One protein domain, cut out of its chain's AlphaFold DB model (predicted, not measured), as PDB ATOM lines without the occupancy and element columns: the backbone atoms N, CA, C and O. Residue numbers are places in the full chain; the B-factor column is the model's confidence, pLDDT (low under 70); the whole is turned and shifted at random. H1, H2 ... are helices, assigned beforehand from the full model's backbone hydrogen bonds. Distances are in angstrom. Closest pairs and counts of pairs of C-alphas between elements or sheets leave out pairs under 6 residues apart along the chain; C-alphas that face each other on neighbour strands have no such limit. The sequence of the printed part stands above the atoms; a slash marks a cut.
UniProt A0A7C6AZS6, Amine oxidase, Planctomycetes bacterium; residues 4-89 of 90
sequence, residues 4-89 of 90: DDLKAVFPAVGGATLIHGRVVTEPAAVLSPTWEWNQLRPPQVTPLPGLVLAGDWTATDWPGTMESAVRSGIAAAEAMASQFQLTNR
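Overview. This is residues 4 to 89 of the 90 residues of the protein "Amine oxidase" of Planctomycetes bacterium (UniProt A0A7C6AZS6). One long helix, H4, with residues 40 to 65 looped beside it, makes one end of a rod; a small head of two short helices, H1 and H2, makes the other, and residues 17 to 28 stand free between. The 86 printed residues hold four named helices, H1 to H4 in order, and no named strand: all helix, with under half in named elements. The whole is extended, radius of gyration of the C-alphas 21.1 A, spanning 72 by 29 by 18 A.

Arrangement. H4, residues 66 to 87, is apart from H3, residues 35 to 39. H1, residues 4 to 9, and H2, residues 11 to 15, only just touch, only at the corner, with 3 pairs of C-alphas within 8 A; the closest, Lys 7 and Val 13, are 5.2 A apart. Every O i to N i+4 pair is within hydrogen-bond range in H1, H3 and H4; H2 has 0 of 1, and 1 of 2 O i to N i+3 pairs.

Along the chain. From first to last C-alpha, H4 measures 32.0 A, H3 6.5 A, H2 8.4 A and H1 8.9 A. C-alpha 4 is at (203.075, 235.984, 182.108), C-alpha 87 at (179.316, 188.518, 151.637).

Size, cuts and confidence. The printed part has no cut. The links H2 to H3 and H3 to H4 are long. Residues 86 to 89 have pLDDT under 70.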
ATOM      1  N   ASP A   4     203.521 234.615 181.844       93.19
ATOM      2  CA  ASP A   4     203.075 235.984 182.108       93.19
ATOM      3  C   ASP A   4     201.543 236.084 182.167       93.19
ATOM      4  O   ASP A   4     201.025 236.763 183.053       93.19
ATOM      5  N   ASP A   5     200.822 235.303 181.352       95.56
ATOM      6  CA  ASP A   5     199.364 235.152 181.470       95.56
ATOM      7  C   ASP A   5     198.979 234.586 182.847       95.56
ATOM      8  O   ASP A   5     198.064 235.079 183.508       95.56
ATOM      9  N   LEU A   6     199.728 233.587 183.335       95.31
ATOM     10  CA  LEU A   6     199.517 233.024 184.669       95.31
ATOM     11  C   LEU A   6     199.740 234.053 185.783       95.31
ATOM     12  O   LEU A   6     198.967 234.064 186.733       95.31
ATOM     13  N   LYS A   7     200.747 234.930 185.685       94.88
ATOM     14  CA  LYS A   7     200.961 236.007 186.673       94.88
ATOM     15  C   LYS A   7     199.830 237.033 186.658       94.88
ATOM     16  O   LYS A   7     199.476 237.546 187.717       94.88
ATOM     17  N   ALA A   8     199.279 237.328 185.479       95.31
ATOM     18  CA  ALA A   8     198.178 238.274 185.331       95.31
ATOM     19  C   ALA A   8     196.897 237.782 186.023       95.31
ATOM     20  O   ALA A   8     196.178 238.582 186.616       95.31
ATOM     21  N   VAL A   9     196.632 236.469 185.986       97.12
ATOM     22  CA  VAL A   9     195.453 235.857 186.626       97.12
ATOM     23  C   VAL A   9     195.722 235.457 188.083       97.12
ATOM     24  O   VAL A   9     194.849 235.598 188.938       97.12
ATOM     25  N   PHE A  10     196.930 234.981 188.386       95.62
ATOM     26  CA  PHE A  10     197.322 234.458 189.694       95.62
ATOM     27  C   PHE A  10     198.561 235.198 190.225       95.62
ATOM     28  O   PHE A  10     199.689 234.748 190.011       95.62
ATOM     29  N   PRO A  11     198.388 236.292 190.994       93.12
ATOM     30  CA  PRO A  11     199.506 237.103 191.488       93.12
ATOM     31  C   PRO A  11     200.561 236.321 192.288       93.12
ATOM     32  O   PRO A  11     201.745 236.654 192.247       93.12
ATOM     33  N   ALA A  12     200.161 235.240 192.967       93.88
ATOM     34  CA  ALA A  12     201.064 234.354 193.708       93.88
ATOM     35  C   ALA A  12     202.146 233.694 192.823       93.88
ATOM     36  O   ALA A  12     203.213 233.336 193.320       93.88
ATOM     37  N   VAL A  13     201.914 233.581 191.510       95.75
ATOM     38  CA  VAL A  13     202.894 233.059 190.542       95.75
ATOM     39  C   VAL A  13     204.111 233.982 190.417       95.75
ATOM     40  O   VAL A  13     205.187 233.516 190.058       95.75
ATOM     41  N   GLY A  14     203.991 235.269 190.770       92.62
ATOM     42  CA  GLY A  14     205.095 236.233 190.697       92.62
ATOM     43  C   GLY A  14     206.336 235.845 191.513       92.62
ATOM     44  O   GLY A  14     207.441 236.223 191.134       92.62
ATOM     45  N   GLY A  15     206.169 235.066 192.587       93.88
ATOM     46  CA  GLY A  15     207.272 234.539 193.403       93.88
ATOM     47  C   GLY A  15     207.643 233.080 193.114       93.88
ATOM     48  O   GLY A  15     208.546 232.546 193.753       93.88
ATOM     49  N   ALA A  16     206.946 232.409 192.193       94.69
ATOM     50  CA  ALA A  16     207.169 230.999 191.897       94.69
ATOM     51  C   ALA A  16     208.314 230.802 190.891       94.69
ATOM     52  O   ALA A  16     208.479 231.566 189.941       94.69
ATOM     53  N   THR A  17     209.090 229.731 191.064       94.44
ATOM     54  CA  THR A  17     210.112 229.307 190.097       94.44
ATOM     55  C   THR A  17     209.575 228.166 189.237       94.44
ATOM     56  O   THR A  17     209.112 227.152 189.757       94.44
ATOM     57  N   LEU A  18     209.653 228.308 187.913       94.31
ATOM     58  CA  LEU A  18     209.303 227.238 186.982       94.31
ATOM     59  C   LEU A  18     210.364 226.128 187.040       94.31
ATOM     60  O   LEU A  18     211.486 226.326 186.587       94.31
ATOM     61  N   ILE A  19     209.996 224.958 187.568       96.88
ATOM     62  CA  ILE A  19     210.900 223.796 187.666       96.88
ATOM     63  C   ILE A  19     210.979 223.047 186.328       96.88
ATOM     64  O   ILE A  19     212.044 222.590 185.922       96.88
ATOM     65  N   HIS A  20     209.847 222.919 185.631       96.38
ATOM     66  CA  HIS A  20     209.758 222.233 184.345       96.38
ATOM     67  C   HIS A  20     208.584 222.767 183.522       96.38
ATOM     68  O   HIS A  20     207.541 223.114 184.071       96.38
ATOM     69  N   GLY A  21     208.734 222.782 182.200       94.81
ATOM     70  CA  GLY A  21     207.659 223.112 181.275       94.81
ATOM     71  C   GLY A  21     207.883 222.444 179.928       94.81
ATOM     72  O   GLY A  21     209.015 222.334 179.458       94.81
ATOM     73  N   ARG A  22     206.788 222.020 179.296       96.56
ATOM     74  CA  ARG A  22     206.792 221.434 177.957       96.56
ATOM     75  C   ARG A  22     205.755 222.140 177.100       96.56
ATOM     76  O   ARG A  22     204.620 222.322 177.527       96.56
ATOM     77  N   VAL A  23     206.154 222.509 175.889       96.94
ATOM     78  CA  VAL A  23     205.239 222.975 174.845       96.94
ATOM     79  C   VAL A  23     205.055 221.831 173.862       96.94
ATOM     80  O   VAL A  23     206.033 221.228 173.423       96.94
ATOM     81  N   VAL A  24     203.803 221.523 173.549       95.56
ATOM     82  CA  VAL A  24     203.443 220.571 172.501       95.56
ATOM     83  C   VAL A  24     202.573 221.323 171.510       95.56
ATOM     84  O   VAL A  24     201.568 221.912 171.903       95.56
ATOM     85  N   THR A  25     202.983 221.318 170.248       95.75
ATOM     86  CA  THR A  25     202.257 221.953 169.149       95.75
ATOM     87  C   THR A  25     201.932 220.880 168.130       95.75
ATOM     88  O   THR A  25     202.840 220.198 167.663       95.75
ATOM     89  N   GLU A  26     200.657 220.756 167.782       94.69
ATOM     90  CA  GLU A  26     200.175 219.860 166.733       94.69
ATOM     91  C   GLU A  26     199.355 220.691 165.730       94.69
ATOM     92  O   GLU A  26     198.199 221.019 166.006       94.69
ATOM     93  N   PRO A  27     199.959 221.120 164.604       91.44
ATOM     94  CA  PRO A  27     199.288 221.961 163.614       91.44
ATOM     95  C   PRO A  27     198.050 221.318 162.979       91.44
ATOM     96  O   PRO A  27     197.177 222.043 162.507       91.44
ATOM     97  N   ALA A  28     197.964 219.984 162.964       89.88
ATOM     98  CA  ALA A  28     196.865 219.228 162.371       89.88
ATOM     99  C   ALA A  28     196.070 218.437 163.430       89.88
ATOM    100  O   ALA A  28     195.652 217.310 163.179       89.88
ATOM    101  N   ALA A  29     195.875 219.018 164.621       88.38
ATOM    102  CA  ALA A  29     195.323 218.303 165.777       88.38
ATOM    103  C   ALA A  29     193.861 217.888 165.609       88.38
ATOM    104  O   ALA A  29     193.497 216.755 165.907       88.38
ATOM    105  N   VAL A  30     193.016 218.828 165.188       84.94
ATOM    106  CA  VAL A  30     191.577 218.625 165.032       84.94
ATOM    107  C   VAL A  30     191.124 219.390 163.798       84.94
ATOM    108  O   VAL A  30     191.664 220.453 163.476       84.94
ATOM    109  N   LEU A  31     190.125 218.846 163.105       86.00
ATOM    110  CA  LEU A  31     189.460 219.516 161.995       86.00
ATOM    111  C   LEU A  31     188.954 220.902 162.429       86.00
ATOM    112  O   LEU A  31     188.374 221.051 163.507       86.00
ATOM    113  N   SER A  32     189.121 221.910 161.571       88.56
ATOM    114  CA  SER A  32     188.561 223.234 161.841       88.56
ATOM    115  C   SER A  32     187.027 223.150 161.876       88.56
ATOM    116  O   SER A  32     186.440 222.626 160.925       88.56
ATOM    117  N   PRO A  33     186.351 223.652 162.928       88.00
ATOM    118  CA  PRO A  33     184.903 223.540 163.080       88.00
ATOM    119  C   PRO A  33     184.170 224.596 162.237       88.00
ATOM    120  O   PRO A  33     183.357 225.365 162.748       88.00
ATOM    121  N   THR A  34     184.481 224.666 160.941       91.44
ATOM    122  CA  THR A  34     183.771 225.533 159.996       91.44
ATOM    123  C   THR A  34     182.629 224.779 159.332       91.44
ATOM    124  O   THR A  34     182.614 223.546 159.263       91.44
ATOM    125  N   TRP A  35     181.659 225.535 158.825       91.31
ATOM    126  CA  TRP A  35     180.543 224.982 158.067       91.31
ATOM    127  C   TRP A  35     181.026 224.178 156.852       91.31
ATOM    128  O   TRP A  35     180.586 223.052 156.636       91.31
ATOM    129  N   GLU A  36     181.973 224.726 156.093       92.50
ATOM    130  CA  GLU A  36     182.530 224.115 154.885       92.50
ATOM    131  C   GLU A  36     183.169 222.765 155.198       92.50
ATOM    132  O   GLU A  36     182.919 221.782 154.506       92.50
ATOM    133  N   TRP A  37     183.947 222.703 156.279       90.00
ATOM    134  CA  TRP A  37     184.562 221.461 156.724       90.00
ATOM    135  C   TRP A  37     183.532 220.434 157.163       90.00
ATOM    136  O   TRP A  37     183.688 219.263 156.829       90.00
ATOM    137  N   ASN A  38     182.457 220.852 157.837       90.25
ATOM    138  CA  ASN A  38     181.400 219.935 158.251       90.25
ATOM    139  C   ASN A  38     180.710 219.255 157.054       90.25
ATOM    140  O   ASN A  38     180.393 218.072 157.131       90.25
ATOM    141  N   GLN A  39     180.558 219.968 155.932       92.31
ATOM    142  CA  GLN A  39     179.964 219.437 154.697       92.31
ATOM    143  C   GLN A  39     180.869 218.440 153.954       92.31
ATOM    144  O   GLN A  39     180.381 217.662 153.137       92.31
ATOM    145  N   LEU A  40     182.180 218.461 154.213       93.69
ATOM    146  CA  LEU A  40     183.163 217.589 153.557       93.69
ATOM    147  C   LEU A  40     183.434 216.290 154.327       93.69
ATOM    148  O   LEU A  40     184.194 215.444 153.855       93.69
ATOM    149  N   ARG A  41     182.844 216.121 155.514       94.81
ATOM    150  CA  ARG A  41     183.081 214.952 156.367       94.81
ATOM    151  C   ARG A  41     182.484 213.709 155.705       94.81
ATOM    152  O   ARG A  41     181.278 213.679 155.462       94.81
ATOM    153  N   PRO A  42     183.280 212.669 155.414       96.56
ATOM    154  CA  PRO A  42     182.745 211.477 154.777       96.56
ATOM    155  C   PRO A  42     181.961 210.621 155.779       96.56
ATOM    156  O   PRO A  42     182.285 210.619 156.972       96.56
ATOM    157  N   PRO A  43     180.967 209.850 155.309       96.88
ATOM    158  CA  PRO A  43     180.332 208.820 156.121       96.88
ATOM    159  C   PRO A  43     181.310 207.672 156.418       96.88
ATOM    160  O   PRO A  43     182.356 207.537 155.781       96.88
ATOM    161  N   GLN A  44     180.954 206.803 157.365       97.75
ATOM    162  CA  GLN A  44     181.780 205.648 157.738       97.75
ATOM    163  C   GLN A  44     181.830 204.589 156.625       97.75
ATOM    164  O   GLN A  44     182.838 203.904 156.476       97.75
ATOM    165  N   VAL A  45     180.767 204.454 155.824       97.00
ATOM    166  CA  VAL A  45     180.723 203.531 154.680       97.00
ATOM    167  C   VAL A  45     181.368 204.180 153.465       97.00
ATOM    168  O   VAL A  45     180.915 205.226 153.003       97.00
ATOM    169  N   THR A  46     182.391 203.532 152.907       96.75
ATOM    170  CA  THR A  46     182.992 203.963 151.640       96.75
ATOM    171  C   THR A  46     182.361 203.244 150.442       96.75
ATOM    172  O   THR A  46     181.716 202.208 150.613       96.75
ATOM    173  N   PRO A  47     182.576 203.736 149.207       95.12
ATOM    174  CA  PRO A  47     182.189 203.009 147.998       95.12
ATOM    175  C   PRO A  47     182.960 201.697 147.770       95.12
ATOM    176  O   PRO A  47     182.566 200.907 146.915       95.12
ATOM    177  N   LEU A  48     184.075 201.475 148.477       94.38
ATOM    178  CA  LEU A  48     184.911 200.288 148.320       94.38
ATOM    179  C   LEU A  48     184.431 199.177 149.274       94.38
ATOM    180  O   LEU A  48     184.420 199.388 150.491       94.38
ATOM    181  N   PRO A  49     184.060 197.986 148.761       90.56
ATOM    182  CA  PRO A  49     183.648 196.869 149.606       90.56
ATOM    183  C   PRO A  49     184.745 196.478 150.599       90.56
ATOM    184  O   PRO A  49     185.908 196.337 150.220       90.56
ATOM    185  N   GLY A  50     184.377 196.289 151.865       92.31
ATOM    186  CA  GLY A  50     185.325 195.928 152.919       92.31
ATOM    187  C   GLY A  50     186.211 197.081 153.400       92.31
ATOM    188  O   GLY A  50     187.151 196.833 154.154       92.31
ATOM    189  N   LEU A  51     185.925 198.331 153.013       95.88
ATOM    190  CA  LEU A  51     186.602 199.517 153.537       95.88
ATOM    191  C   LEU A  51     185.606 200.462 154.222       95.88
ATOM    192  O   LEU A  51     184.640 200.935 153.617       95.88
ATOM    193  N   VAL A  52     185.889 200.778 155.486       98.06
ATOM    194  CA  VAL A  52     185.148 201.747 156.306       98.06
ATOM    195  C   VAL A  52     186.104 202.790 156.885       98.06
ATOM    196  O   VAL A  52     187.298 202.526 157.032       98.06
ATOM    197  N   LEU A  53     185.586 203.970 157.217       98.25
ATOM    198  CA  LEU A  53     186.335 205.069 157.826       98.25
ATOM    199  C   LEU A  53     185.897 205.277 159.272       98.25
ATOM    200  O   LEU A  53     184.704 205.254 159.567       98.25
ATOM    201  N   ALA A  54     186.864 205.539 160.149       98.12
ATOM    202  CA  ALA A  54     186.624 205.921 161.531       98.12
ATOM    203  C   ALA A  54     187.528 207.090 161.935       98.12
ATOM    204  O   ALA A  54     188.679 207.184 161.507       98.12
ATOM    205  N   GLY A  55     186.999 207.974 162.772       96.56
ATOM    206  CA  GLY A  55     187.675 209.172 163.256       96.56
ATOM    207  C   GLY A  55     186.689 210.292 163.560       96.56
ATOM    208  O   GLY A  55     185.601 210.363 162.981       96.56
ATOM    209  N   ASP A  56     187.075 211.190 164.458       95.25
ATOM    210  CA  ASP A  56     186.282 212.362 164.842       95.25
ATOM    211  C   ASP A  56     185.987 213.315 163.671       95.25
ATOM    212  O   ASP A  56     184.991 214.034 163.699       95.25
ATOM    213  N   TRP A  57     186.804 213.266 162.619       95.00
ATOM    214  CA  TRP A  57     186.647 213.990 161.359       95.00
ATOM    215  C   TRP A  57     185.603 213.388 160.399       95.00
ATOM    216  O   TRP A  57     185.179 214.065 159.466       95.00
ATOM    217  N   THR A  58     185.138 212.153 160.611       96.31
ATOM    218  CA  THR A  58     184.047 211.549 159.808       96.31
ATOM    219  C   THR A  58     182.680 212.124 160.193       96.31
ATOM    220  O   THR A  58     182.556 212.756 161.239       96.31
ATOM    221  N   ALA A  59     181.646 211.937 159.372       95.62
ATOM    222  CA  ALA A  59     180.301 212.459 159.615       95.62
ATOM    223  C   ALA A  59     179.616 211.724 160.783       95.62
ATOM    224  O   ALA A  59     179.088 210.627 160.619       95.62
ATOM    225  N   THR A  60     179.655 212.320 161.976       93.81
ATOM    226  CA  THR A  60     179.061 211.776 163.216       93.81
ATOM    227  C   THR A  60     177.938 212.640 163.791       93.81
ATOM    228  O   THR A  60     177.414 212.316 164.859       93.81
ATOM    229  N   ASP A  61     177.625 213.762 163.133       90.12
ATOM    230  CA  ASP A  61     176.787 214.871 163.618       90.12
ATOM    231  C   ASP A  61     177.322 215.590 164.871       90.12
ATOM    232  O   ASP A  61     176.637 216.415 165.471       90.12
ATOM    233  N   TRP A  62     178.558 215.287 165.279       90.94
ATOM    234  CA  TRP A  62     179.224 215.864 166.447       90.94
ATOM    235  C   TRP A  62     180.503 216.589 166.021       90.94
ATOM    236  O   TRP A  62     181.102 216.193 165.019       90.94
ATOM    237  N   PRO A  63     180.957 217.638 166.732       90.25
ATOM    238  CA  PRO A  63     182.251 218.270 166.458       90.25
ATOM    239  C   PRO A  63     183.427 217.280 166.564       90.25
ATOM    240  O   PRO A  63     183.257 216.160 167.043       90.25
ATOM    241  N   GLY A  64     184.627 217.689 166.142       92.00
ATOM    242  CA  GLY A  64     185.855 216.901 166.316       92.00
ATOM    243  C   GLY A  64     186.211 216.738 167.798       92.00
ATOM    244  O   GLY A  64     186.908 217.573 168.366       92.00
ATOM    245  N   THR A  65     185.651 215.717 168.449       93.44
ATOM    246  CA  THR A  65     185.837 215.420 169.876       93.44
ATOM    247  C   THR A  65     186.161 213.947 170.098       93.44
ATOM    248  O   THR A  65     185.961 213.102 169.221       93.44
ATOM    249  N   MET A  66     186.600 213.611 171.315       96.12
ATOM    250  CA  MET A  66     186.811 212.219 171.721       96.12
ATOM    251  C   MET A  66     185.525 211.385 171.591       96.12
ATOM    252  O   MET A  66     185.568 210.255 171.112       96.12
ATOM    253  N   GLU A  67     184.366 211.942 171.947       96.38
ATOM    254  CA  GLU A  67     183.062 211.288 171.796       96.38
ATOM    255  C   GLU A  67     182.722 211.043 170.324       96.38
ATOM    256  O   GLU A  67     182.226 209.971 169.978       96.38
ATOM    257  N   SER A  68     183.023 212.005 169.443       95.88
ATOM    258  CA  SER A  68     182.868 211.839 167.994       95.88
ATOM    259  C   SER A  68     183.759 210.712 167.467       95.88
ATOM    260  O   SER A  68     183.274 209.852 166.732       95.88
ATOM    261  N   ALA A  69     185.024 210.639 167.905       97.06
ATOM    262  CA  ALA A  69     185.923 209.541 167.541       97.06
ATOM    263  C   ALA A  69     185.347 208.172 167.943       97.06
ATOM    264  O   ALA A  69     185.320 207.249 167.129       97.06
ATOM    265  N   VAL A  70     184.836 208.053 169.174       98.00
ATOM    266  CA  VAL A  70     184.232 206.807 169.676       98.00
ATOM    267  C   VAL A  70     182.977 206.441 168.885       98.00
ATOM    268  O   VAL A  70     182.859 205.311 168.414       98.00
ATOM    269  N   ARG A  71     182.055 207.392 168.686       97.44
ATOM    270  CA  ARG A  71     180.825 207.175 167.905       97.44
ATOM    271  C   ARG A  71     181.133 206.735 166.479       97.44
ATOM    272  O   ARG A  71     180.519 205.796 165.984       97.44
ATOM    273  N   SER A  72     182.101 207.393 165.845       98.25
ATOM    274  CA  SER A  72     182.574 207.041 164.510       98.25
ATOM    275  C   SER A  72     183.102 205.606 164.454       98.25
ATOM    276  O   SER A  72     182.711 204.842 163.575       98.25
ATOM    277  N   GLY A  73     183.939 205.214 165.421       98.44
ATOM    278  CA  GLY A  73     184.484 203.859 165.498       98.44
ATOM    279  C   GLY A  73     183.407 202.785 165.647       98.44
ATOM    280  O   GLY A  73     183.464 201.768 164.956       98.44
ATOM    281  N   ILE A  74     182.399 203.026 166.493       98.25
ATOM    282  CA  ILE A  74     181.255 202.115 166.660       98.25
ATOM    283  C   ILE A  74     180.492 201.972 165.336       98.25
ATOM    284  O   ILE A  74     180.317 200.854 164.854       98.25
ATOM    285  N   ALA A  75     180.123 203.087 164.702       97.94
ATOM    286  CA  ALA A  75     179.386 203.076 163.437       97.94
ATOM    287  C   ALA A  75     180.166 202.383 162.301       97.94
ATOM    288  O   ALA A  75     179.592 201.628 161.516       97.94
ATOM    289  N   ALA A  76     181.485 202.584 162.226       98.12
ATOM    290  CA  ALA A  76     182.342 201.914 161.252       98.12
ATOM    291  C   ALA A  76     182.401 200.393 161.474       98.12
ATOM    292  O   ALA A  76     182.331 199.622 160.513       98.12
ATOM    293  N   ALA A  77     182.489 199.949 162.732       97.50
ATOM    294  CA  ALA A  77     182.488 198.530 163.077       97.50
ATOM    295  C   ALA A  77     181.146 197.855 162.740       97.50
ATOM    296  O   ALA A  77     181.133 196.773 162.150       97.50
ATOM    297  N   GLU A  78     180.022 198.507 163.050       96.44
ATOM    298  CA  GLU A  78     178.674 198.029 162.706       96.44
ATOM    299  C   GLU A  78     178.471 197.922 161.187       96.44
ATOM    300  O   GLU A  78     177.959 196.914 160.684       96.44
ATOM    301  N   ALA A  79     178.932 198.930 160.441       95.81
ATOM    302  CA  ALA A  79     178.908 198.924 158.984       95.81
ATOM    303  C   ALA A  79     179.719 197.756 158.402       95.81
ATOM    304  O   ALA A  79     179.230 197.031 157.533       95.81
ATOM    305  N   MET A  80     180.935 197.535 158.908       95.75
ATOM    306  CA  MET A  80     181.799 196.440 158.465       95.75
ATOM    307  C   MET A  80     181.178 195.067 158.754       95.75
ATOM    308  O   MET A  80     181.129 194.205 157.875       95.75
ATOM    309  N   ALA A  81     180.653 194.865 159.966       94.12
ATOM    310  CA  ALA A  81     179.992 193.618 160.342       94.12
ATOM    311  C   ALA A  81     178.799 193.305 159.422       94.12
ATOM    312  O   ALA A  81     178.614 192.159 159.005       94.12
ATOM    313  N   SER A  82     178.033 194.331 159.048       91.12
ATOM    314  CA  SER A  82     176.901 194.204 158.126       91.12
ATOM    315  C   SER A  82     177.340 193.803 156.711       91.12
ATOM    316  O   SER A  82     176.706 192.948 156.093       91.12
ATOM    317  N   GLN A  83     178.449 194.356 156.205       88.75
ATOM    318  CA  GLN A  83     179.001 193.980 154.896       88.75
ATOM    319  C   GLN A  83     179.473 192.520 154.866       88.75
ATOM    320  O   GLN A  83     179.120 191.789 153.943       88.75
ATOM    321  N   PHE A  84     180.192 192.054 155.894       83.19
ATOM    322  CA  PHE A  84     180.639 190.655 155.965       83.19
ATOM    323  C   PHE A  84     179.479 189.655 156.018       83.19
ATOM    324  O   PHE A  84     179.556 188.579 155.421       83.19
ATOM    325  N   GLN A  85     178.386 190.000 156.702       77.25
ATOM    326  CA  GLN A  85     177.187 189.161 156.710       77.25
ATOM    327  C   GLN A  85     176.527 189.062 155.329       77.25
ATOM    328  O   GLN A  85     175.958 188.019 155.017       77.25
ATOM    329  N   LEU A  86     176.600 190.111 154.505       63.56
ATOM    330  CA  LEU A  86     176.119 190.081 153.122       63.56
ATOM    331  C   LEU A  86     177.031 189.230 152.231       63.56
ATOM    332  O   LEU A  86     176.529 188.453 151.424       63.56
ATOM    333  N   THR A  87     178.352 189.319 152.408       63.41
ATOM    334  CA  THR A  87     179.316 188.518 151.637       63.41
ATOM    335  C   THR A  87     179.203 187.021 151.929       63.41
ATOM    336  O   THR A  87     179.281 186.228 151.005       63.41
ATOM    337  N   ASN A  88     178.952 186.624 153.181       64.81
ATOM    338  CA  ASN A  88     178.813 185.209 153.567       64.81
ATOM    339  C   ASN A  88     177.449 184.579 153.209       64.81
ATOM    340  O   ASN A  88     177.219 183.412 153.526       64.81
ATOM    341  N   ARG A  89     176.518 185.345 152.624       58.31
ATOM    342  CA  ARG A  89     175.189 184.866 152.197       58.31
ATOM    343  C   ARG A  89     175.074 184.637 150.683       58.31
ATOM    344  O   ARG A  89     174.026 184.159 150.252       58.31
TER     345      ARG A  89